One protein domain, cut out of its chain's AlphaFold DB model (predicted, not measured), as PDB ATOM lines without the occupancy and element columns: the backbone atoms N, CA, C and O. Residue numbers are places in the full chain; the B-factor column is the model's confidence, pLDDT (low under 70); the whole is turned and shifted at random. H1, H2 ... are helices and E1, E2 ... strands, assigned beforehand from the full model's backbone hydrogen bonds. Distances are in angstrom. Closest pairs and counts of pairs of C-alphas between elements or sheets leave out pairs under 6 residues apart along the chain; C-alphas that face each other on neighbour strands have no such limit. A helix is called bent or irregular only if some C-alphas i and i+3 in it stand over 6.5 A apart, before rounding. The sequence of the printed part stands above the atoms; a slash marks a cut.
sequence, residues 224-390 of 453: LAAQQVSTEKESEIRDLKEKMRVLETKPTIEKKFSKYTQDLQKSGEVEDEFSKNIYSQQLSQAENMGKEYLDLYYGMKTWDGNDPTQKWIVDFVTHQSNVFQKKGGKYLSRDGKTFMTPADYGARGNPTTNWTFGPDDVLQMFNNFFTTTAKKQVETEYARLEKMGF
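AT A GLANCE: This is residues 224 to 390 of the 453 residues of an uncharacterized protein of Rhodopirellula sp (UniProt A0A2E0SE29). H1b, H2 and H6 make a long up-and-down bundle, each running against the one before, with a small head of H3, H4, E1 and H5 to one side. Residues 224 to 241 of H1 stick out as a long arm at one end, and residues 383 to 389 at the other. Look through 167 residues for six named helices and one named strand, in the order H1, H2, H3, H4, E1, H5, H6: mostly helix, loose, radius of gyration of the C-alphas 21.3 A, spans 85 by 36 by 28 A.

HOW THE PARTS SIT: Start at H1, residues 224 to 267, assigned as one helix by its hydrogen bonds but bent, C-alphas 232 and 235 being 6.7 A apart; its arms are H1a, residues 224 to 232, and H1b, residues 235 to 267, itself irregular, C-alphas 248 and 251 being 6.7 A apart. Residues 253 to 265 of H1b touch H2, residues 273 to 297, in a helical hairpin, closest C-alphas Ile 253 and Leu 294, 6.3 A. H3, residues 308 to 327, touches H2 about perpendicular at 90 degrees, closest C-alphas Tyr 293 and Ile 313, 6.8 A. Next come H4, residues 329 to 332, close to H3 but not clearly touching, E1, residues 337 to 339, pairing with no named strand, and H5, residues 342 to 348, which only just touches H3, with 3 pairs of C-alphas within 8 A. H6, residues 359 to 387, touches H2 opposite ways at a shallow tilt of 25 degrees, closest C-alphas Tyr 279 and Ala 374, 5.3 A. Every O i to N i+4 pair is within hydrogen-bond range in H1a, H3, H5 and H6, against 27 of 29 in H1b and 20 of 21 in H2; H4 is too short for one.

IN THESE COORDINATES: Find C-alpha 224 at (-51.134, -72.049, -42.215), where H1a begins; H1b then runs 45.9 A, H2 35.4 A, H3 27.8 A and H6 42.0 A, ending at C-alpha 387, (-0.269, -21.614, -1.414).

THE WHOLE: The C-alphas farthest apart, Leu 224 and Gly 389, are 85.1 A apart. The printed part has no cut, no link is long, and no printed residue is under 70 in pLDDT.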
ATOM      1  N   LEU A 224     -50.665 -72.640 -43.476       86.25
ATOM      2  CA  LEU A 224     -51.134 -72.049 -42.215       86.25
ATOM      3  C   LEU A 224     -50.418 -72.652 -41.001       86.25
ATOM      4  O   LEU A 224     -49.966 -71.912 -40.128       86.25
ATOM      5  N   ALA A 225     -50.252 -73.977 -40.965       88.62
ATOM      6  CA  ALA A 225     -49.498 -74.649 -39.910       88.62
ATOM      7  C   ALA A 225     -48.022 -74.213 -39.907       88.62
ATOM      8  O   ALA A 225     -47.462 -73.922 -38.852       88.62
ATOM      9  N   ALA A 226     -47.393 -74.106 -41.083       88.56
ATOM     10  CA  ALA A 226     -46.024 -73.611 -41.202       88.56
ATOM     11  C   ALA A 226     -45.901 -72.150 -40.743       88.56
ATOM     12  O   ALA A 226     -44.929 -71.798 -40.073       88.56
ATOM     13  N   GLN A 227     -46.890 -71.311 -41.057       86.81
ATOM     14  CA  GLN A 227     -46.924 -69.922 -40.617       86.81
ATOM     15  C   GLN A 227     -47.062 -69.826 -39.094       86.81
ATOM     16  O   GLN A 227     -46.282 -69.106 -38.478       86.81
ATOM     17  N   GLN A 228     -47.966 -70.596 -38.481       84.25
ATOM     18  CA  GLN A 228     -48.118 -70.650 -37.022       84.25
ATOM     19  C   GLN A 228     -46.817 -71.070 -36.336       84.25
ATOM     20  O   GLN A 228     -46.320 -70.348 -35.471       84.25
ATOM     21  N   VAL A 229     -46.190 -72.152 -36.808       87.62
ATOM     22  CA  VAL A 229     -44.883 -72.593 -36.299       87.62
ATOM     23  C   VAL A 229     -43.831 -71.500 -36.474       87.62
ATOM     24  O   VAL A 229     -43.056 -71.245 -35.559       87.62
ATOM     25  N   SER A 230     -43.804 -70.813 -37.619       82.25
ATOM     26  CA  SER A 230     -42.843 -69.731 -37.839       82.25
ATOM     27  C   SER A 230     -43.047 -68.567 -36.870       82.25
ATOM     28  O   SER A 230     -42.064 -68.056 -36.347       82.25
ATOM     29  N   THR A 231     -44.299 -68.199 -36.574       86.88
ATOM     30  CA  THR A 231     -44.622 -67.118 -35.633       86.88
ATOM     31  C   THR A 231     -44.337 -67.506 -34.186       86.88
ATOM     32  O   THR A 231     -43.810 -66.693 -33.432       86.88
ATOM     33  N   GLU A 232     -44.618 -68.754 -33.803       86.25
ATOM     34  CA  GLU A 232     -44.301 -69.282 -32.472       86.25
ATOM     35  C   GLU A 232     -42.788 -69.349 -32.252       86.25
ATOM     36  O   GLU A 232     -42.291 -68.979 -31.192       86.25
ATOM     37  N   LYS A 233     -42.043 -69.774 -33.277       89.44
ATOM     38  CA  LYS A 233     -40.583 -69.890 -33.230       89.44
ATOM     39  C   LYS A 233     -39.853 -68.583 -33.504       89.44
ATOM     40  O   LYS A 233     -38.642 -68.527 -33.315       89.44
ATOM     41  N   GLU A 234     -40.538 -67.522 -33.923       89.69
ATOM     42  CA  GLU A 234     -39.883 -66.256 -34.252       89.69
ATOM     43  C   GLU A 234     -39.212 -65.627 -33.024       89.69
ATOM     44  O   GLU A 234     -38.087 -65.132 -33.123       89.69
ATOM     45  N   SER A 235     -39.874 -65.674 -31.864       87.88
ATOM     46  CA  SER A 235     -39.310 -65.195 -30.596       87.88
ATOM     47  C   SER A 235     -38.093 -66.024 -30.188       87.88
ATOM     48  O   SER A 235     -37.038 -65.453 -29.932       87.88
ATOM     49  N   GLU A 236     -38.189 -67.355 -30.240       90.06
ATOM     50  CA  GLU A 236     -37.074 -68.261 -29.939       90.06
ATOM     51  C   GLU A 236     -35.879 -68.023 -30.875       90.06
ATOM     52  O   GLU A 236     -34.734 -67.964 -30.430       90.06
ATOM     53  N   ILE A 237     -36.128 -67.838 -32.177       89.62
ATOM     54  CA  ILE A 237     -35.088 -67.534 -33.167       89.62
ATOM     55  C   ILE A 237     -34.449 -66.177 -32.872       89.62
ATOM     56  O   ILE A 237     -33.232 -66.033 -33.007       89.62
ATOM     57  N   ARG A 238     -35.240 -65.173 -32.486       88.88
ATOM     58  CA  ARG A 238     -34.736 -63.846 -32.114       88.88
ATOM     59  C   ARG A 238     -33.850 -63.927 -30.871       88.88
ATOM     60  O   ARG A 238     -32.737 -63.406 -30.900       88.88
ATOM     61  N   ASP A 239     -34.296 -64.643 -29.845       88.50
ATOM     62  CA  ASP A 239     -33.554 -64.838 -28.598       88.50
ATOM     63  C   ASP A 239     -32.266 -65.633 -28.829       88.50
ATOM     64  O   ASP A 239     -31.210 -65.299 -28.290       88.50
ATOM     65  N   LEU A 240     -32.314 -66.668 -29.671       91.56
ATOM     66  CA  LEU A 240     -31.146 -67.473 -30.014       91.56
ATOM     67  C   LEU A 240     -30.134 -66.672 -30.838       91.56
ATOM     68  O   LEU A 240     -28.938 -66.732 -30.554       91.56
ATOM     69  N   LYS A 241     -30.596 -65.864 -31.802       90.25
ATOM     70  CA  LYS A 241     -29.734 -64.929 -32.544       90.25
ATOM     71  C   LYS A 241     -29.057 -63.929 -31.613       90.25
ATOM     72  O   LYS A 241     -27.869 -63.665 -31.778       90.25
ATOM     73  N   GLU A 242     -29.779 -63.412 -30.624       88.38
ATOM     74  CA  GLU A 242     -29.212 -62.488 -29.644       88.38
ATOM     75  C   GLU A 242     -28.174 -63.172 -28.746       88.38
ATOM     76  O   GLU A 242     -27.069 -62.656 -28.573       88.38
ATOM     77  N   LYS A 243     -28.459 -64.385 -28.255       90.19
ATOM     78  CA  LYS A 243     -27.487 -65.193 -27.498       90.19
ATOM     79  C   LYS A 243     -26.228 -65.493 -28.314       90.19
ATOM     80  O   LYS A 243     -25.122 -65.348 -27.796       90.19
ATOM     81  N   MET A 244     -26.374 -65.874 -29.585       90.69
ATOM     82  CA  MET A 244     -25.231 -66.101 -30.474       90.69
ATOM     83  C   MET A 244     -24.408 -64.827 -30.661       90.69
ATOM     84  O   MET A 244     -23.188 -64.865 -30.514       90.69
ATOM     85  N   ARG A 245     -25.070 -63.687 -30.890       90.25
ATOM     86  CA  ARG A 245     -24.404 -62.387 -31.005       90.25
ATOM     87  C   ARG A 245     -23.580 -62.074 -29.759       90.25
ATOM     88  O   ARG A 245     -22.410 -61.732 -29.887       90.25
ATOM     89  N   VAL A 246     -24.159 -62.243 -28.571       90.00
ATOM     90  CA  VAL A 246     -23.480 -62.033 -27.281       90.00
ATOM     91  C   VAL A 246     -22.249 -62.933 -27.140       90.00
ATOM     92  O   VAL A 246     -21.190 -62.452 -26.740       90.00
ATOM     93  N   LEU A 247     -22.357 -64.219 -27.481       90.25
ATOM     94  CA  LEU A 247     -21.242 -65.170 -27.384       90.25
ATOM     95  C   LEU A 247     -20.093 -64.844 -28.348       90.25
ATOM     96  O   LEU A 247     -18.929 -65.049 -28.002       90.25
ATOM     97  N   GLU A 248     -20.392 -64.307 -29.530       90.94
ATOM     98  CA  GLU A 248     -19.380 -63.909 -30.513       90.94
ATOM     99  C   GLU A 248     -18.698 -62.576 -30.162       90.94
ATOM    100  O   GLU A 248     -17.480 -62.417 -30.321       90.94
ATOM    101  N   THR A 249     -19.458 -61.591 -29.675       91.25
ATOM    102  CA  THR A 249     -18.949 -60.231 -29.433       91.25
ATOM    103  C   THR A 249     -18.261 -60.087 -28.080       91.25
ATOM    104  O   THR A 249     -17.225 -59.419 -28.001       91.25
ATOM    105  N   LYS A 250     -18.768 -60.740 -27.027       92.31
ATOM    106  CA  LYS A 250     -18.229 -60.662 -25.662       92.31
ATOM    107  C   LYS A 250     -16.718 -60.933 -25.565       92.31
ATOM    108  O   LYS A 250     -16.028 -60.071 -25.022       92.31
ATOM    109  N   PRO A 251     -16.141 -62.008 -26.143       94.56
ATOM    110  CA  PRO A 251     -14.693 -62.228 -26.071       94.56
ATOM    111  C   PRO A 251     -13.893 -61.138 -26.800       94.56
ATOM    112  O   PRO A 251     -12.771 -60.803 -26.412       94.56
ATOM    113  N   THR A 252     -14.465 -60.542 -27.851       92.94
ATOM    114  CA  THR A 252     -13.838 -59.420 -28.563       92.94
ATOM    115  C   THR A 252     -13.819 -58.164 -27.693       92.94
ATOM    116  O   THR A 252     -12.790 -57.486 -27.626       92.94
ATOM    117  N   ILE A 253     -14.929 -57.874 -27.009       92.19
ATOM    118  CA  ILE A 253     -15.047 -56.763 -26.059       92.19
ATOM    119  C   ILE A 253     -14.065 -56.956 -24.907       92.19
ATOM    120  O   ILE A 253     -13.264 -56.064 -24.652       92.19
ATOM    121  N   GLU A 254     -14.051 -58.130 -24.275       93.69
ATOM    122  CA  GLU A 254     -13.162 -58.449 -23.153       93.69
ATOM    123  C   GLU A 254     -11.688 -58.311 -23.531       93.69
ATOM    124  O   GLU A 254     -10.912 -57.701 -22.796       93.69
ATOM    125  N   LYS A 255     -11.290 -58.791 -24.716       95.12
ATOM    126  CA  LYS A 255      -9.914 -58.642 -25.204       95.12
ATOM    127  C   LYS A 255      -9.524 -57.177 -25.399       95.12
ATOM    128  O   LYS A 255      -8.414 -56.779 -25.041       95.12
ATOM    129  N   LYS A 256     -10.413 -56.369 -25.985       93.81
ATOM    130  CA  LYS A 256     -10.169 -54.934 -26.194       93.81
ATOM    131  C   LYS A 256     -10.146 -54.169 -24.884       93.81
ATOM    132  O   LYS A 256      -9.257 -53.347 -24.681       93.81
ATOM    133  N   PHE A 257     -11.076 -54.485 -23.994       94.56
ATOM    134  CA  PHE A 257     -11.163 -53.899 -22.671       94.56
ATOM    135  C   PHE A 257      -9.928 -54.237 -21.834       94.56
ATOM    136  O   PHE A 257      -9.313 -53.336 -21.284       94.56
ATOM    137  N   SER A 258      -9.483 -55.497 -21.829       95.38
ATOM    138  CA  SER A 258      -8.261 -55.926 -21.137       95.38
ATOM    139  C   SER A 258      -7.006 -55.218 -21.663       95.38
ATOM    140  O   SER A 258      -6.158 -54.791 -20.883       95.38
ATOM    141  N   LYS A 259      -6.891 -55.036 -22.985       94.88
ATOM    142  CA  LYS A 259      -5.800 -54.239 -23.561       94.88
ATOM    143  C   LYS A 259      -5.872 -52.783 -23.089       94.88
ATOM    144  O   LYS A 259      -4.861 -52.207 -22.702       94.88
ATOM    145  N   TYR A 260      -7.067 -52.203 -23.110       93.81
ATOM    146  CA  TYR A 260      -7.296 -50.829 -22.686       93.81
ATOM    147  C   TYR A 260      -6.975 -50.604 -21.205       93.81
ATOM    148  O   TYR A 260      -6.262 -49.656 -20.890       93.81
ATOM    149  N   THR A 261      -7.413 -51.488 -20.306       92.44
ATOM    150  CA  THR A 261      -7.085 -51.403 -18.874       92.44
ATOM    151  C   THR A 261      -5.585 -51.548 -18.635       92.44
ATOM    152  O   THR A 261      -5.013 -50.803 -17.843       92.44
ATOM    153  N   GLN A 262      -4.903 -52.424 -19.381       94.12
ATOM    154  CA  GLN A 262      -3.446 -52.529 -19.318       94.12
ATOM    155  C   GLN A 262      -2.752 -51.225 -19.754       94.12
ATOM    156  O   GLN A 262      -1.772 -50.800 -19.138       94.12
ATOM    157  N   ASP A 263      -3.240 -50.581 -20.814       90.62
ATOM    158  CA  ASP A 263      -2.685 -49.315 -21.299       90.62
ATOM    159  C   ASP A 263      -3.002 -48.144 -20.348       90.62
ATOM    160  O   ASP A 263      -2.165 -47.255 -20.175       90.62
ATOM    161  N   LEU A 264      -4.156 -48.167 -19.671       90.50
ATOM    162  CA  LEU A 264      -4.492 -47.233 -18.591       90.50
ATOM    163  C   LEU A 264      -3.532 -47.381 -17.405       90.50
ATOM    164  O   LEU A 264      -2.960 -46.388 -16.957       90.50
ATOM    165  N   GLN A 265      -3.281 -48.611 -16.947       89.69
ATOM    166  CA  GLN A 265      -2.360 -48.879 -15.837       89.69
ATOM    167  C   GLN A 265      -0.946 -48.365 -16.123       89.69
ATOM    168  O   GLN A 265      -0.370 -47.671 -15.289       89.69
ATOM    169  N   LYS A 266      -0.414 -48.626 -17.325       90.38
ATOM    170  CA  LYS A 266       0.900 -48.103 -17.745       90.38
ATOM    171  C   LYS A 266       0.939 -46.577 -17.760       90.38
ATOM    172  O   LYS A 266       1.952 -45.973 -17.429       90.38
ATOM    173  N   SER A 267      -0.152 -45.945 -18.183       84.62
ATOM    174  CA  SER A 267      -0.218 -44.489 -18.329       84.62
ATOM    175  C   SER A 267      -0.360 -43.732 -17.003       84.62
ATOM    176  O   SER A 267       0.001 -42.554 -16.934       84.62
ATOM    177  N   GLY A 268      -0.874 -44.393 -15.961       79.12
ATOM    178  CA  GLY A 268      -1.037 -43.824 -14.621       79.12
ATOM    179  C   GLY A 268      -0.045 -44.336 -13.585       79.12
ATOM    180  O   GLY A 268      -0.279 -44.151 -12.392       79.12
ATOM    181  N   GLU A 269       1.049 -44.967 -14.008       85.25
ATOM    182  CA  GLU A 269       2.143 -45.319 -13.109       85.25
ATOM    183  C   GLU A 269       2.850 -44.035 -12.639       85.25
ATOM    184  O   GLU A 269       3.497 -43.329 -13.414       85.25
ATOM    185  N   VAL A 270       2.673 -43.697 -11.358       85.06
ATOM    186  CA  VAL A 270       3.254 -42.509 -10.721       85.06
ATOM    187  C   VAL A 270       3.867 -42.908  -9.380       85.06
ATOM    188  O   VAL A 270       3.254 -43.644  -8.610       85.06
ATOM    189  N   GLU A 271       5.077 -42.417  -9.101       80.12
ATOM    190  CA  GLU A 271       5.838 -42.757  -7.885       80.12
ATOM    191  C   GLU A 271       5.255 -42.140  -6.601       80.12
ATOM    192  O   GLU A 271       5.415 -42.688  -5.516       80.12
ATOM    193  N   ASP A 272       4.590 -40.991  -6.714       86.94
ATOM    194  CA  ASP A 272       4.088 -40.215  -5.580       86.94
ATOM    195  C   ASP A 272       2.702 -40.695  -5.104       86.94
ATOM    196  O   ASP A 272       1.748 -40.724  -5.885       86.94
ATOM    197  N   GLU A 273       2.572 -41.014  -3.809       84.81
ATOM    198  CA  GLU A 273       1.330 -41.518  -3.196       84.81
ATOM    199  C   GLU A 273       0.158 -40.537  -3.323       84.81
ATOM    200  O   GLU A 273      -0.975 -40.957  -3.569       84.81
ATOM    201  N   PHE A 274       0.419 -39.230  -3.209       85.88
ATOM    202  CA  PHE A 274      -0.617 -38.209  -3.371       85.88
ATOM    203  C   PHE A 274      -1.176 -38.216  -4.797       85.88
ATOM    204  O   PHE A 274      -2.390 -38.288  -5.010       85.88
ATOM    205  N   SER A 275      -0.279 -38.206  -5.783       88.88
ATOM    206  CA  SER A 275      -0.641 -38.287  -7.197       88.88
ATOM    207  C   SER A 275      -1.372 -39.591  -7.518       88.88
ATOM    208  O   SER A 275      -2.354 -39.575  -8.257       88.88
ATOM    209  N   LYS A 276      -0.958 -40.711  -6.916       89.88
ATOM    210  CA  LYS A 276      -1.556 -42.030  -7.147       89.88
ATOM    211  C   LYS A 276      -3.060 -42.062  -6.870       89.88
ATOM    212  O   LYS A 276      -3.783 -42.684  -7.641       89.88
ATOM    213  N   ASN A 277      -3.540 -41.363  -5.838       89.81
ATOM    214  CA  ASN A 277      -4.974 -41.304  -5.519       89.81
ATOM    215  C   ASN A 277      -5.784 -40.517  -6.570       89.81
ATOM    216  O   ASN A 277      -6.877 -40.912  -6.966       89.81
ATOM    217  N   ILE A 278      -5.229 -39.414  -7.077       90.62
ATOM    218  CA  ILE A 278      -5.884 -38.633  -8.138       90.62
ATOM    219  C   ILE A 278      -5.920 -39.439  -9.443       90.62
ATOM    220  O   ILE A 278      -6.948 -39.486 -10.120       90.62
ATOM    221  N   TYR A 279      -4.817 -40.108  -9.782       92.12
ATOM    222  CA  TYR A 279      -4.761 -40.965 -10.962       92.12
ATOM    223  C   TYR A 279      -5.701 -42.162 -10.846       92.12
ATOM    224  O   TYR A 279      -6.424 -42.426 -11.798       92.12
ATOM    225  N   SER A 280      -5.760 -42.860  -9.708       91.25
ATOM    226  CA  SER A 280      -6.658 -44.011  -9.548       91.25
ATOM    227  C   SER A 280      -8.129 -43.622  -9.716       91.25
ATOM    228  O   SER A 280      -8.871 -44.340 -10.385       91.25
ATOM    229  N   GLN A 281      -8.543 -42.460  -9.197       92.75
ATOM    230  CA  GLN A 281      -9.902 -41.951  -9.384       92.75
ATOM    231  C   GLN A 281     -10.212 -41.687 -10.866       92.75
ATOM    232  O   GLN A 281     -11.251 -42.117 -11.367       92.75
ATOM    233  N   GLN A 282      -9.311 -41.003 -11.578       92.69
ATOM    234  CA  GLN A 282      -9.494 -40.680 -12.998       92.69
ATOM    235  C   GLN A 282      -9.424 -41.927 -13.888       92.69
ATOM    236  O   GLN A 282     -10.206 -42.061 -14.827       92.69
ATOM    237  N   LEU A 283      -8.531 -42.870 -13.582       92.00
ATOM    238  CA  LEU A 283      -8.427 -44.133 -14.307       92.00
ATOM    239  C   LEU A 283      -9.654 -45.017 -14.082       92.00
ATOM    240  O   LEU A 283     -10.151 -45.580 -15.045       92.00
ATOM    241  N   SER A 284     -10.205 -45.080 -12.868       93.12
ATOM    242  CA  SER A 284     -11.452 -45.817 -12.615       93.12
ATOM    243  C   SER A 284     -12.629 -45.244 -13.419       93.12
ATOM    244  O   SER A 284     -13.421 -45.991 -13.994       93.12
ATOM    245  N   GLN A 285     -12.714 -43.914 -13.544       93.62
ATOM    246  CA  GLN A 285     -13.682 -43.286 -14.448       93.62
ATOM    247  C   GLN A 285     -13.417 -43.667 -15.909       93.62
ATOM    248  O   GLN A 285     -14.354 -44.021 -16.625       93.62
ATOM    249  N   ALA A 286     -12.153 -43.664 -16.341       93.94
ATOM    250  CA  ALA A 286     -11.759 -44.074 -17.685       93.94
ATOM    251  C   ALA A 286     -12.124 -45.536 -17.991       93.94
ATOM    252  O   ALA A 286     -12.562 -45.833 -19.104       93.94
ATOM    253  N   GLU A 287     -11.960 -46.445 -17.027       94.56
ATOM    254  CA  GLU A 287     -12.338 -47.858 -17.142       94.56
ATOM    255  C   GLU A 287     -13.846 -48.007 -17.341       94.56
ATOM    256  O   GLU A 287     -14.277 -48.654 -18.298       94.56
ATOM    257  N   ASN A 288     -14.648 -47.343 -16.504       95.00
ATOM    258  CA  ASN A 288     -16.108 -47.370 -16.617       95.00
ATOM    259  C   ASN A 288     -16.583 -46.824 -17.972       95.00
ATOM    260  O   ASN A 288     -17.392 -47.461 -18.645       95.00
ATOM    261  N   MET A 289     -16.024 -45.692 -18.416       95.00
ATOM    262  CA  MET A 289     -16.352 -45.088 -19.714       95.00
ATOM    263  C   MET A 289     -15.929 -45.974 -20.889       95.00
ATOM    264  O   MET A 289     -16.666 -46.109 -21.863       95.00
ATOM    265  N   GLY A 290     -14.752 -46.601 -20.805       95.19
ATOM    266  CA  GLY A 290     -14.256 -47.501 -21.844       95.19
ATOM    267  C   GLY A 290     -15.098 -48.769 -21.979       95.19
ATOM    268  O   GLY A 290     -15.369 -49.200 -23.101       95.19
ATOM    269  N   LYS A 291     -15.556 -49.335 -20.855       95.88
ATOM    270  CA  LYS A 291     -16.475 -50.478 -20.849       95.88
ATOM    271  C   LYS A 291     -17.818 -50.107 -21.473       95.88
ATOM    272  O   LYS A 291     -18.243 -50.767 -22.417       95.88
ATOM    273  N   GLU A 292     -18.432 -49.023 -21.001       96.06
ATOM    274  CA  GLU A 292     -19.729 -48.560 -21.505       96.06
ATOM    275  C   GLU A 292     -19.670 -48.244 -23.004       96.06
ATOM    276  O   GLU A 292     -20.552 -48.627 -23.769       96.06
ATOM    277  N   TYR A 293     -18.585 -47.613 -23.458       96.62
ATOM    278  CA  TYR A 293     -18.374 -47.331 -24.873       96.62
ATOM    279  C   TYR A 293     -18.280 -48.603 -25.724       96.62
ATOM    280  O   TYR A 293     -18.876 -48.655 -26.798       96.62
ATOM    281  N   LEU A 294     -17.546 -49.625 -25.272       96.06
ATOM    282  CA  LEU A 294     -17.447 -50.888 -26.005       96.06
ATOM    283  C   LEU A 294     -18.796 -51.614 -26.052       96.06
ATOM    284  O   LEU A 294     -19.180 -52.096 -27.119       96.06
ATOM    285  N   ASP A 295     -19.527 -51.639 -24.939       94.69
ATOM    286  CA  ASP A 295     -20.862 -52.233 -24.877       94.69
ATOM    287  C   ASP A 295     -21.826 -51.538 -25.856       94.69
ATOM    288  O   ASP A 295     -22.554 -52.214 -26.586       94.69
ATOM    289  N   LEU A 296     -21.782 -50.205 -25.950       94.00
ATOM    290  CA  LEU A 296     -22.559 -49.438 -26.929       94.00
ATOM    291  C   LEU A 296     -22.099 -49.680 -28.372       94.00
ATOM    292  O   LEU A 296     -22.921 -49.891 -29.261       94.00
ATOM    293  N   TYR A 297     -20.787 -49.671 -28.623       93.44
ATOM    294  CA  TYR A 297     -20.222 -49.797 -29.970       93.44
ATOM    295  C   TYR A 297     -20.550 -51.149 -30.614       93.44
ATOM    296  O   TYR A 297     -20.856 -51.216 -31.805       93.44
ATOM    297  N   TYR A 298     -20.499 -52.227 -29.830       92.25
ATOM    298  CA  TYR A 298     -20.857 -53.575 -30.280       92.25
ATOM    299  C   TYR A 298     -22.358 -53.879 -30.139       92.25
ATOM    300  O   TYR A 298     -22.805 -54.974 -30.482       92.25
ATOM    301  N   GLY A 299     -23.146 -52.907 -29.666       90.38
ATOM    302  CA  GLY A 299     -24.593 -53.006 -29.511       90.38
ATOM    303  C   GLY A 299     -25.036 -53.982 -28.424       90.38
ATOM    304  O   GLY A 299     -26.156 -54.477 -28.505       90.38
ATOM    305  N   MET A 300     -24.179 -54.299 -27.450       89.50
ATOM    306  CA  MET A 300     -24.533 -55.093 -26.263       89.50
ATOM    307  C   MET A 300     -25.486 -54.333 -25.347       89.50
ATOM    308  O   MET A 300     -26.306 -54.932 -24.657       89.50
ATOM    309  N   LYS A 301     -25.379 -53.003 -25.362       92.44
ATOM    310  CA  LYS A 301     -26.330 -52.090 -24.741       92.44
ATOM    311  C   LYS A 301     -26.973 -51.220 -25.807       92.44
ATOM    312  O   LYS A 301     -26.322 -50.794 -26.760       92.44
ATOM    313  N   THR A 302     -28.259 -50.951 -25.632       92.38
ATOM    314  CA  THR A 302     -28.971 -49.942 -26.413       92.38
ATOM    315  C   THR A 302     -28.685 -48.557 -25.851       92.38
ATOM    316  O   THR A 302     -28.525 -48.397 -24.643       92.38
ATOM    317  N   TRP A 303     -28.658 -47.560 -26.731       93.06
ATOM    318  CA  TRP A 303     -28.550 -46.160 -26.335       93.06
ATOM    319  C   TRP A 303     -29.725 -45.730 -25.445       93.06
ATOM    320  O   TRP A 303     -30.882 -45.856 -25.850       93.06
ATOM    321  N   ASP A 304     -29.417 -45.163 -24.283       93.69
ATOM    322  CA  ASP A 304     -30.342 -44.483 -23.383       93.69
ATOM    323  C   ASP A 304     -29.929 -43.012 -23.234       93.69
ATOM    324  O   ASP A 304     -28.897 -42.674 -22.655       93.69
ATOM    325  N   GLY A 305     -30.770 -42.107 -23.741       91.25
ATOM    326  CA  GLY A 305     -30.528 -40.665 -23.666       91.25
ATOM    327  C   GLY A 305     -30.596 -40.078 -22.251       91.25
ATOM    328  O   GLY A 305     -30.203 -38.923 -22.067       91.25
ATOM    329  N   ASN A 306     -31.092 -40.837 -21.268       94.38
ATOM    330  CA  ASN A 306     -31.126 -40.428 -19.864       94.38
ATOM    331  C   ASN A 306     -29.861 -40.823 -19.095       94.38
ATOM    332  O   ASN A 306     -29.623 -40.262 -18.023       94.38
ATOM    333  N   ASP A 307     -29.044 -41.746 -19.617       95.19
ATOM    334  CA  ASP A 307     -27.794 -42.132 -18.967       95.19
ATOM    335  C   ASP A 307     -26.728 -41.037 -19.185       95.19
ATOM    336  O   ASP A 307     -26.298 -40.787 -20.322       95.19
ATOM    337  N   PRO A 308     -26.266 -40.360 -18.113       95.25
ATOM    338  CA  PRO A 308     -25.264 -39.305 -18.230       95.25
ATOM    339  C   PRO A 308     -23.924 -39.816 -18.774       95.25
ATOM    340  O   PRO A 308     -23.212 -39.059 -19.433       95.25
ATOM    341  N   THR A 309     -23.585 -41.083 -18.529       94.50
ATOM    342  CA  THR A 309     -22.358 -41.740 -19.001       94.50
ATOM    343  C   THR A 309     -22.383 -41.853 -20.516       94.50
ATOM    344  O   THR A 309     -21.461 -41.408 -21.200       94.50
ATOM    345  N   GLN A 310     -23.479 -42.385 -21.057       94.50
ATOM    346  CA  GLN A 310     -23.638 -42.571 -22.495       94.50
ATOM    347  C   GLN A 310     -23.690 -41.217 -23.213       94.50
ATOM    348  O   GLN A 310     -22.990 -41.012 -24.212       94.50
ATOM    349  N   LYS A 311     -24.426 -40.249 -22.651       95.69
ATOM    350  CA  LYS A 311     -24.438 -38.863 -23.131       95.69
ATOM    351  C   LYS A 311     -23.040 -38.267 -23.205       95.69
ATOM    352  O   LYS A 311     -22.646 -37.763 -24.256       95.69
ATOM    353  N   TRP A 312     -22.278 -38.376 -22.121       95.50
ATOM    354  CA  TRP A 312     -20.910 -37.878 -22.077       95.50
ATOM    355  C   TRP A 312     -20.020 -38.546 -23.131       95.50
ATOM    356  O   TRP A 312     -19.274 -37.848 -23.812       95.50
ATOM    357  N   ILE A 313     -20.129 -39.865 -23.325       95.38
ATOM    358  CA  ILE A 313     -19.368 -40.609 -24.342       95.38
ATOM    359  C   ILE A 313     -19.663 -40.076 -25.748       95.38
ATOM    360  O   ILE A 313     -18.734 -39.800 -26.512       95.38
ATOM    361  N   VAL A 314     -20.939 -39.907 -26.101       94.12
ATOM    362  CA  VAL A 314     -21.334 -39.409 -27.429       94.12
ATOM    363  C   VAL A 314     -20.891 -37.967 -27.634       94.12
ATOM    364  O   VAL A 314     -20.327 -37.650 -28.686       94.12
ATOM    365  N   ASP A 315     -21.086 -37.110 -26.634       94.38
ATOM    366  CA  ASP A 315     -20.659 -35.712 -26.683       94.38
ATOM    367  C   ASP A 315     -19.133 -35.616 -26.814       94.38
ATOM    368  O   ASP A 315     -18.628 -34.863 -27.651       94.38
ATOM    369  N   PHE A 316     -18.389 -36.438 -26.066       95.38
ATOM    370  CA  PHE A 316     -16.935 -36.527 -26.144       95.38
ATOM    371  C   PHE A 316     -16.478 -36.949 -27.541       95.38
ATOM    372  O   PHE A 316     -15.710 -36.229 -28.180       95.38
ATOM    373  N   VAL A 317     -16.968 -38.080 -28.058       95.12
ATOM    374  CA  VAL A 317     -16.568 -38.595 -29.378       95.12
ATOM    375  C   VAL A 317     -16.926 -37.598 -30.479       95.12
ATOM    376  O   VAL A 317     -16.124 -37.358 -31.386       95.12
ATOM    377  N   THR A 318     -18.098 -36.968 -30.390       94.50
ATOM    378  CA  THR A 318     -18.542 -35.939 -31.338       94.50
ATOM    379  C   THR A 318     -17.631 -34.718 -31.288       94.50
ATOM    380  O   THR A 318     -17.174 -34.243 -32.330       94.50
ATOM    381  N   HIS A 319     -17.304 -34.235 -30.089       94.25
ATOM    382  CA  HIS A 319     -16.392 -33.112 -29.903       94.25
ATOM    383  C   HIS A 319     -15.007 -33.415 -30.486       94.25
ATOM    384  O   HIS A 319     -14.517 -32.656 -31.325       94.25
ATOM    385  N   GLN A 320     -14.412 -34.554 -30.120       93.06
ATOM    386  CA  GLN A 320     -13.102 -34.983 -30.618       93.06
ATOM    387  C   GLN A 320     -13.103 -35.140 -32.148       93.06
ATOM    388  O   GLN A 320     -12.190 -34.676 -32.828       93.06
ATOM    389  N   SER A 321     -14.172 -35.694 -32.723       93.75
ATOM    390  CA  SER A 321     -14.329 -35.828 -34.180       93.75
ATOM    391  C   SER A 321     -14.407 -34.486 -34.893       93.75
ATOM    392  O   SER A 321     -13.756 -34.298 -35.918       93.75
ATOM    393  N   ASN A 322     -15.150 -33.530 -34.339       93.69
ATOM    394  CA  ASN A 322     -15.275 -32.191 -34.910       93.69
ATOM    395  C   ASN A 322     -13.962 -31.408 -34.826       93.69
ATOM    396  O   ASN A 322     -13.594 -30.695 -35.762       93.69
ATOM    397  N   VAL A 323     -13.237 -31.543 -33.715       93.06
ATOM    398  CA  VAL A 323     -11.891 -30.985 -33.582       93.06
ATOM    399  C   VAL A 323     -10.970 -31.609 -34.621       93.06
ATOM    400  O   VAL A 323     -10.298 -30.873 -35.346       93.06
ATOM    401  N   PHE A 324     -10.934 -32.939 -34.712       93.75
ATOM    402  CA  PHE A 324     -10.056 -33.637 -35.641       93.75
ATOM    403  C   PHE A 324     -10.378 -33.270 -37.089       93.75
ATOM    404  O   PHE A 324      -9.466 -32.983 -37.854       93.75
ATOM    405  N   GLN A 325     -11.654 -33.136 -37.451       93.25
ATOM    406  CA  GLN A 325     -12.065 -32.671 -38.776       93.25
ATOM    407  C   GLN A 325     -11.508 -31.276 -39.117       93.25
ATOM    408  O   GLN A 325     -11.141 -31.020 -40.261       93.25
ATOM    409  N   LYS A 326     -11.415 -30.377 -38.129       93.00
ATOM    410  CA  LYS A 326     -10.904 -29.006 -38.308       93.00
ATOM    411  C   LYS A 326      -9.376 -28.918 -38.260       93.00
ATOM    412  O   LYS A 326      -8.794 -28.125 -38.994       93.00
ATOM    413  N   LYS A 327      -8.732 -29.687 -37.377       92.75
ATOM    414  CA  LYS A 327      -7.298 -29.564 -37.037       92.75
ATOM    415  C   LYS A 327      -6.432 -30.743 -37.504       92.75
ATOM    416  O   LYS A 327      -5.213 -30.671 -37.401       92.75
ATOM    417  N   GLY A 328      -7.023 -31.811 -38.034       87.25
ATOM    418  CA  GLY A 328      -6.328 -33.057 -38.382       87.25
ATOM    419  C   GLY A 328      -5.351 -32.928 -39.553       87.25
ATOM    420  O   GLY A 328      -4.420 -33.725 -39.671       87.25
ATOM    421  N   GLY A 329      -5.510 -31.911 -40.406       91.00
ATOM    422  CA  GLY A 329      -4.584 -31.623 -41.504       91.00
ATOM    423  C   GLY A 329      -4.351 -32.842 -42.404       91.00
ATOM    424  O   GLY A 329      -5.300 -33.425 -42.928       91.00
ATOM    425  N   LYS A 330      -3.085 -33.258 -42.555       89.38
ATOM    426  CA  LYS A 330      -2.695 -34.429 -43.366       89.38
ATOM    427  C   LYS A 330      -3.320 -35.744 -42.883       89.38
ATOM    428  O   LYS A 330      -3.524 -36.648 -43.684       89.38
ATOM    429  N   TYR A 331      -3.666 -35.829 -41.601       88.38
ATOM    430  CA  TYR A 331      -4.228 -37.030 -40.994       88.38
ATOM    431  C   TYR A 331      -5.704 -37.229 -41.275       88.38
ATOM    432  O   TYR A 331      -6.219 -38.296 -40.987       88.38
ATOM    433  N   LEU A 332      -6.379 -36.259 -41.898       92.00
ATOM    434  CA  LEU A 332      -7.726 -36.472 -42.424       92.00
ATOM    435  C   LEU A 332      -7.741 -37.532 -43.532       92.00
ATOM    436  O   LEU A 332      -8.784 -38.121 -43.793       92.00
ATOM    437  N   SER A 333      -6.602 -37.799 -44.177       92.69
ATOM    438  CA  SER A 333      -6.465 -38.876 -45.157       92.69
ATOM    439  C   SER A 333      -5.681 -40.048 -44.562       92.69
ATOM    440  O   SER A 333      -4.502 -39.900 -44.251       92.69
ATOM    441  N   ARG A 334      -6.317 -41.219 -44.425       90.44
ATOM    442  CA  ARG A 334      -5.693 -42.469 -43.946       90.44
ATOM    443  C   ARG A 334      -5.947 -43.570 -44.968       90.44
ATOM    444  O   ARG A 334      -7.093 -43.797 -45.340       90.44
ATOM    445  N   ASP A 335      -4.890 -44.211 -45.465       90.94
ATOM    446  CA  ASP A 335      -4.969 -45.291 -46.468       90.94
ATOM    447  C   ASP A 335      -5.762 -44.917 -47.737       90.94
ATOM    448  O   ASP A 335      -6.528 -45.713 -48.278       90.94
ATOM    449  N   GLY A 336      -5.626 -43.666 -48.193       91.62
ATOM    450  CA  GLY A 336      -6.370 -43.139 -49.345       91.62
ATOM    451  C   GLY A 336      -7.851 -42.845 -49.073       91.62
ATOM    452  O   GLY A 336      -8.573 -42.483 -49.999       91.62
ATOM    453  N   LYS A 337      -8.305 -42.975 -47.821       95.56
ATOM    454  CA  LYS A 337      -9.672 -42.672 -47.391       95.56
ATOM    455  C   LYS A 337      -9.741 -41.319 -46.697       95.56
ATOM    456  O   LYS A 337      -8.838 -40.963 -45.944       95.56
ATOM    457  N   THR A 338     -10.857 -40.620 -46.863       95.62
ATOM    458  CA  THR A 338     -11.118 -39.315 -46.240       95.62
ATOM    459  C   THR A 338     -11.887 -39.469 -44.933       95.62
ATOM    460  O   THR A 338     -12.901 -40.168 -44.872       95.62
ATOM    461  N   PHE A 339     -11.429 -38.791 -43.887       96.25
ATOM    462  CA  PHE A 339     -12.055 -38.811 -42.575       96.25
ATOM    463  C   PHE A 339     -13.469 -38.230 -42.631       96.25
ATOM    464  O   PHE A 339     -13.707 -37.184 -43.241       96.25
ATOM    465  N   MET A 340     -14.394 -38.893 -41.947       95.75
ATOM    466  CA  MET A 340     -15.727 -38.389 -41.646       95.75
ATOM    467  C   MET A 340     -16.003 -38.558 -40.157       95.75
ATOM    468  O   MET A 340     -15.549 -39.520 -39.530       95.75
ATOM    469  N   THR A 341     -16.778 -37.635 -39.593       93.94
ATOM    470  CA  THR A 341     -17.255 -37.775 -38.215       93.94
ATOM    471  C   THR A 341     -18.135 -39.027 -38.100       93.94
ATOM    472  O   THR A 341     -18.762 -39.411 -39.089       93.94
ATOM    473  N   PRO A 342     -18.212 -39.685 -36.931       92.56
ATOM    474  CA  PRO A 342     -19.018 -40.897 -36.768       92.56
ATOM    475  C   PRO A 342     -20.485 -40.717 -37.183       92.56
ATOM    476  O   PRO A 342     -21.042 -41.587 -37.849       92.56
ATOM    477  N   ALA A 343     -21.079 -39.558 -36.878       90.50
ATOM    478  CA  ALA A 343     -22.441 -39.216 -37.288       90.50
ATOM    479  C   ALA A 343     -22.592 -39.153 -38.819       90.50
ATOM    480  O   ALA A 343     -23.484 -39.782 -39.389       90.50
ATOM    481  N   ASP A 344     -21.681 -38.457 -39.503       93.12
ATOM    482  CA  ASP A 344     -21.697 -38.361 -40.964       93.12
ATOM    483  C   ASP A 344     -21.372 -39.704 -41.632       93.12
ATOM    484  O   ASP A 344     -21.925 -40.029 -42.684       93.12
ATOM    485  N   TYR A 345     -20.469 -40.484 -41.035       93.31
ATOM    486  CA  TYR A 345     -20.077 -41.793 -41.538       93.31
ATOM    487  C   TYR A 345     -21.243 -42.787 -41.469       93.31
ATOM    488  O   TYR A 345     -21.466 -43.516 -42.431       93.31
ATOM    489  N   GLY A 346     -22.031 -42.773 -40.389       89.38
ATOM    490  CA  GLY A 346     -23.240 -43.594 -40.279       89.38
ATOM    491  C   GLY A 346     -24.330 -43.212 -41.288       89.38
ATOM    492  O   GLY A 346     -25.004 -44.087 -41.818       89.38
ATOM    493  N   ALA A 347     -24.477 -41.919 -41.594       91.62
ATOM    494  CA  ALA A 347     -25.528 -41.435 -42.490       91.62
ATOM    495  C   ALA A 347     -25.200 -41.586 -43.988       91.62
ATOM    496  O   ALA A 347     -26.085 -41.855 -44.796       91.62
ATOM    497  N   ARG A 348     -23.941 -41.350 -44.380       93.19
ATOM    498  CA  ARG A 348     -23.524 -41.246 -45.796       93.19
ATOM    499  C   ARG A 348     -22.110 -41.761 -46.070       93.19
ATOM    500  O   ARG A 348     -21.581 -41.554 -47.161       93.19
ATOM    501  N   GLY A 349     -21.459 -42.356 -45.076       90.12
ATOM    502  CA  GLY A 349     -20.097 -42.851 -45.211       90.12
ATOM    503  C   GLY A 349     -20.031 -44.055 -46.138       90.12
ATOM    504  O   GLY A 349     -20.889 -44.935 -46.111       90.12
ATOM    505  N   ASN A 350     -18.972 -44.119 -46.944       92.81
ATOM    506  CA  ASN A 350     -18.650 -45.311 -47.712       92.81
ATOM    507  C   ASN A 350     -17.323 -45.902 -47.201       92.81
ATOM    508  O   ASN A 350     -16.301 -45.217 -47.254       92.81
ATOM    509  N   PRO A 351     -17.286 -47.173 -46.750       90.75
ATOM    510  CA  PRO A 351     -16.081 -47.789 -46.189       90.75
ATOM    511  C   PRO A 351     -14.904 -47.891 -47.169       90.75
ATOM    512  O   PRO A 351     -13.773 -48.127 -46.731       90.75
ATOM    513  N   THR A 352     -15.130 -47.756 -48.481       92.69
ATOM    514  CA  THR A 352     -14.051 -47.776 -49.482       92.69
ATOM    515  C   THR A 352     -13.358 -46.426 -49.620       92.69
ATOM    516  O   THR A 352     -12.159 -46.396 -49.870       92.69
ATOM    517  N   THR A 353     -14.087 -45.320 -49.450       95.38
ATOM    518  CA  THR A 353     -13.587 -43.950 -49.670       95.38
ATOM    519  C   THR A 353     -13.428 -43.150 -48.387       95.38
ATOM    520  O   THR A 353     -12.727 -42.143 -48.378       95.38
ATOM    521  N   ASN A 354     -14.071 -43.573 -47.303       96.19
ATOM    522  CA  ASN A 354     -14.136 -42.841 -46.052       96.19
ATOM    523  C   ASN A 354     -13.700 -43.714 -44.881       96.19
ATOM    524  O   ASN A 354     -13.832 -44.939 -44.903       96.19
ATOM    525  N   TRP A 355     -13.182 -43.068 -43.847       95.69
ATOM    526  CA  TRP A 355     -12.885 -43.705 -42.572       95.69
ATOM    527  C   TRP A 355     -13.379 -42.820 -41.428       95.69
ATOM    528  O   TRP A 355     -13.570 -41.616 -41.596       95.69
ATOM    529  N   THR A 356     -13.603 -43.423 -40.270       95.62
ATOM    530  CA  THR A 356     -13.942 -42.727 -39.028       95.62
ATOM    531  C   THR A 356     -13.192 -43.384 -37.874       95.62
ATOM    532  O   THR A 356     -12.505 -44.390 -38.085       95.62
ATOM    533  N   PHE A 357     -13.291 -42.819 -36.674       95.06
ATOM    534  CA  PHE A 357     -12.642 -43.395 -35.503       95.06
ATOM    535  C   PHE A 357     -13.173 -44.797 -35.211       95.06
ATOM    536  O   PHE A 357     -14.380 -45.018 -35.096       95.06
ATOM    537  N   GLY A 358     -12.246 -45.746 -35.108       93.62
ATOM    538  CA  GLY A 358     -12.536 -47.079 -34.613       93.62
ATOM    539  C   GLY A 358     -12.624 -47.105 -33.085       93.62
ATOM    540  O   GLY A 358     -12.271 -46.131 -32.416       93.62
ATOM    541  N   PRO A 359     -13.029 -48.246 -32.511       94.44
ATOM    542  CA  PRO A 359     -13.141 -48.392 -31.065       94.44
ATOM    543  C   PRO A 359     -11.793 -48.223 -30.358       94.44
ATOM    544  O   PRO A 359     -11.722 -47.604 -29.304       94.44
ATOM    545  N   ASP A 360     -10.711 -48.701 -30.968       94.69
ATOM    546  CA  ASP A 360      -9.369 -48.594 -30.395       94.69
ATOM    547  C   ASP A 360      -8.881 -47.129 -30.401       94.69
ATOM    548  O   ASP A 360      -8.265 -46.690 -29.431       94.69
ATOM    549  N   ASP A 361      -9.224 -46.356 -31.445       94.50
ATOM    550  CA  ASP A 361      -8.910 -44.921 -31.537       94.50
ATOM    551  C   ASP A 361      -9.616 -44.146 -30.404       94.50
ATOM    552  O   ASP A 361      -9.014 -43.298 -29.746       94.50
ATOM    553  N   VAL A 362     -10.891 -44.460 -30.135       95.62
ATOM    554  CA  VAL A 362     -11.676 -43.810 -29.069       95.62
ATOM    555  C   VAL A 362     -11.169 -44.172 -27.678       95.62
ATOM    556  O   VAL A 362     -11.007 -43.283 -26.844       95.62
ATOM    557  N   LEU A 363     -10.842 -45.441 -27.431       95.69
ATOM    558  CA  LEU A 363     -10.247 -45.863 -26.161       95.69
ATOM    559  C   LEU A 363      -8.896 -45.175 -25.914       95.69
ATOM    560  O   LEU A 363      -8.613 -44.729 -24.802       95.69
ATOM    561  N   GLN A 364      -8.079 -44.999 -26.953       93.56
ATOM    562  CA  GLN A 364      -6.841 -44.229 -26.849       93.56
ATOM    563  C   GLN A 364      -7.111 -42.747 -26.545       93.56
ATOM    564  O   GLN A 364      -6.393 -42.145 -25.742       93.56
ATOM    565  N   MET A 365      -8.155 -42.153 -27.132       94.38
ATOM    566  CA  MET A 365      -8.580 -40.792 -26.790       94.38
ATOM    567  C   MET A 365      -9.031 -40.683 -25.327       94.38
ATOM    568  O   MET A 365      -8.632 -39.728 -24.661       94.38
ATOM    569  N   PHE A 366      -9.778 -41.659 -24.800       94.75
ATOM    570  CA  PHE A 366     -10.140 -41.697 -23.378       94.75
ATOM    571  C   PHE A 366      -8.912 -41.764 -22.481       94.75
ATOM    572  O   PHE A 366      -8.769 -40.920 -21.600       94.75
ATOM    573  N   ASN A 367      -7.997 -42.704 -22.730       93.44
ATOM    574  CA  ASN A 367      -6.783 -42.843 -21.927       93.44
ATOM    575  C   ASN A 367      -6.028 -41.504 -21.830       93.44
ATOM    576  O   ASN A 367      -5.769 -40.983 -20.743       93.44
ATOM    577  N   ASN A 368      -5.767 -40.872 -22.973       92.31
ATOM    578  CA  ASN A 368      -5.061 -39.595 -22.998       92.31
ATOM    579  C   ASN A 368      -5.839 -38.458 -22.324       92.31
ATOM    580  O   ASN A 368      -5.247 -37.607 -21.654       92.31
ATOM    581  N   PHE A 369      -7.162 -38.440 -22.473       93.31
ATOM    582  CA  PHE A 369      -8.014 -37.452 -21.830       93.31
ATOM    583  C   PHE A 369      -7.955 -37.553 -20.298       93.31
ATOM    584  O   PHE A 369      -7.664 -36.561 -19.621       93.31
ATOM    585  N   PHE A 370      -8.181 -38.748 -19.749       93.50
ATOM    586  CA  PHE A 370      -8.209 -38.967 -18.303       93.50
ATOM    587  C   PHE A 370      -6.826 -38.813 -17.669       93.50
ATOM    588  O   PHE A 370      -6.702 -38.188 -16.619       93.50
ATOM    589  N   THR A 371      -5.761 -39.269 -18.331       91.38
ATOM    590  CA  THR A 371      -4.384 -39.071 -17.839       91.38
ATOM    591  C   THR A 371      -3.969 -37.604 -17.841       91.38
ATOM    592  O   THR A 371      -3.347 -37.134 -16.889       91.38
ATOM    593  N   THR A 372      -4.337 -36.838 -18.871       91.69
ATOM    594  CA  THR A 372      -4.073 -35.391 -18.916       91.69
ATOM    595  C   THR A 372      -4.878 -34.647 -17.855       91.69
ATOM    596  O   THR A 372      -4.364 -33.727 -17.216       91.69
ATOM    597  N   THR A 373      -6.123 -35.063 -17.625       92.56
ATOM    598  CA  THR A 373      -6.973 -34.509 -16.566       92.56
ATOM    599  C   THR A 373      -6.387 -34.802 -15.186       92.56
ATOM    600  O   THR A 373      -6.252 -33.879 -14.384       92.56
ATOM    601  N   ALA A 374      -5.924 -36.033 -14.943       92.38
ATOM    602  CA  ALA A 374      -5.235 -36.410 -13.711       92.38
ATOM    603  C   ALA A 374      -3.973 -35.564 -13.482       92.38
ATOM    604  O   ALA A 374      -3.799 -35.008 -12.401       92.38
ATOM    605  N   LYS A 375      -3.132 -35.383 -14.513       92.56
ATOM    606  CA  LYS A 375      -1.937 -34.517 -14.453       92.56
ATOM    607  C   LYS A 375      -2.282 -33.093 -14.037       92.56
ATOM    608  O   LYS A 375      -1.697 -32.576 -13.091       92.56
ATOM    609  N   LYS A 376      -3.261 -32.480 -14.705       93.00
ATOM    610  CA  LYS A 376      -3.707 -31.117 -14.388       93.00
ATOM    611  C   LYS A 376      -4.267 -31.028 -12.972       93.00
ATOM    612  O   LYS A 376      -3.934 -30.096 -12.249       93.00
ATOM    613  N   GLN A 377      -5.068 -32.003 -12.549       93.31
ATOM    614  CA  GLN A 377      -5.629 -32.031 -11.200       93.31
ATOM    615  C   GLN A 377      -4.520 -32.125 -10.139       93.31
ATOM    616  O   GLN A 377      -4.511 -31.337  -9.192       93.31
ATOM    617  N   VAL A 378      -3.530 -32.997 -10.351       91.69
ATOM    618  CA  VAL A 378      -2.329 -33.093  -9.511       91.69
ATOM    619  C   VAL A 378      -1.591 -31.751  -9.449       91.69
ATOM    620  O   VAL A 378      -1.307 -31.265  -8.358       91.69
ATOM    621  N   GLU A 379      -1.334 -31.103 -10.589       92.56
ATOM    622  CA  GLU A 379      -0.682 -29.786 -10.640       92.56
ATOM    623  C   GLU A 379      -1.474 -28.708  -9.883       92.56
ATOM    624  O   GLU A 379      -0.890 -27.923  -9.129       92.56
ATOM    625  N   THR A 380      -2.800 -28.681 -10.036       93.50
ATOM    626  CA  THR A 380      -3.662 -27.709  -9.349       93.50
ATOM    627  C   THR A 380      -3.688 -27.917  -7.837       93.50
ATOM    628  O   THR A 380      -3.612 -26.940  -7.089       93.50
ATOM    629  N   GLU A 381      -3.727 -29.166  -7.371       91.00
ATOM    630  CA  GLU A 381      -3.676 -29.472  -5.942       91.00
ATOM    631  C   GLU A 381      -2.291 -29.197  -5.357       91.00
ATOM    632  O   GLU A 381      -2.193 -28.598  -4.288       91.00
ATOM    633  N   TYR A 382      -1.210 -29.511  -6.077       89.56
ATOM    634  CA  TYR A 382       0.136 -29.119  -5.662       89.56
ATOM    635  C   TYR A 382       0.267 -27.600  -5.523       89.56
ATOM    636  O   TYR A 382       0.788 -27.118  -4.514       89.56
ATOM    637  N   ALA A 383      -0.258 -26.834  -6.484       90.12
ATOM    638  CA  ALA A 383      -0.284 -25.376  -6.407       90.12
ATOM    639  C   ALA A 383      -1.157 -24.865  -5.244       90.12
ATOM    640  O   ALA A 383      -0.852 -23.830  -4.645       90.12
ATOM    641  N   ARG A 384      -2.239 -25.576  -4.897       91.81
ATOM    642  CA  ARG A 384      -3.089 -25.267  -3.736       91.81
ATOM    643  C   ARG A 384      -2.351 -25.520  -2.420       91.81
ATOM    644  O   ARG A 384      -2.345 -24.643  -1.557       91.81
ATOM    645  N   LEU A 385      -1.685 -26.667  -2.291       89.12
ATOM    646  CA  LEU A 385      -0.890 -27.039  -1.118       89.12
ATOM    647  C   LEU A 385       0.313 -26.107  -0.918       89.12
ATOM    648  O   LEU A 385       0.613 -25.738   0.218       89.12
ATOM    649  N   GLU A 386       0.956 -25.665  -2.004       89.06
ATOM    650  CA  GLU A 386       2.040 -24.673  -1.950       89.06
ATOM    651  C   GLU A 386       1.531 -23.322  -1.428       89.06
ATOM    652  O   GLU A 386       2.139 -22.732  -0.535       89.06
ATOM    653  N   LYS A 387       0.367 -22.853  -1.907       91.25
ATOM    654  CA  LYS A 387      -0.269 -21.614  -1.414       91.25
ATOM    655  C   LYS A 387      -0.661 -21.689   0.063       91.25
ATOM    656  O   LYS A 387      -0.637 -20.667   0.743       91.25
ATOM    657  N   MET A 388      -1.023 -22.874   0.552       89.62
ATOM    658  CA  MET A 388      -1.364 -23.117   1.958       89.62
ATOM    659  C   MET A 388      -0.134 -23.375   2.849       89.62
ATOM    660  O   MET A 388      -0.275 -23.476   4.064       89.62
ATOM    661  N   GLY A 389       1.071 -23.457   2.271       85.88
ATOM    662  CA  GLY A 389       2.324 -23.662   3.003       85.88
ATOM    663  C   GLY A 389       2.621 -25.115   3.392       85.88
ATOM    664  O   GLY A 389       3.564 -25.351   4.145       85.88
ATOM    665  N   PHE A 390       1.857 -26.088   2.882       81.56
ATOM    666  CA  PHE A 390       2.053 -27.516   3.174       81.56
ATOM    667  C   PHE A 390       3.196 -28.147   2.378       81.56
ATOM    668  O   PHE A 390       3.745 -29.168   2.786       81.56
TER     669      PHE A 390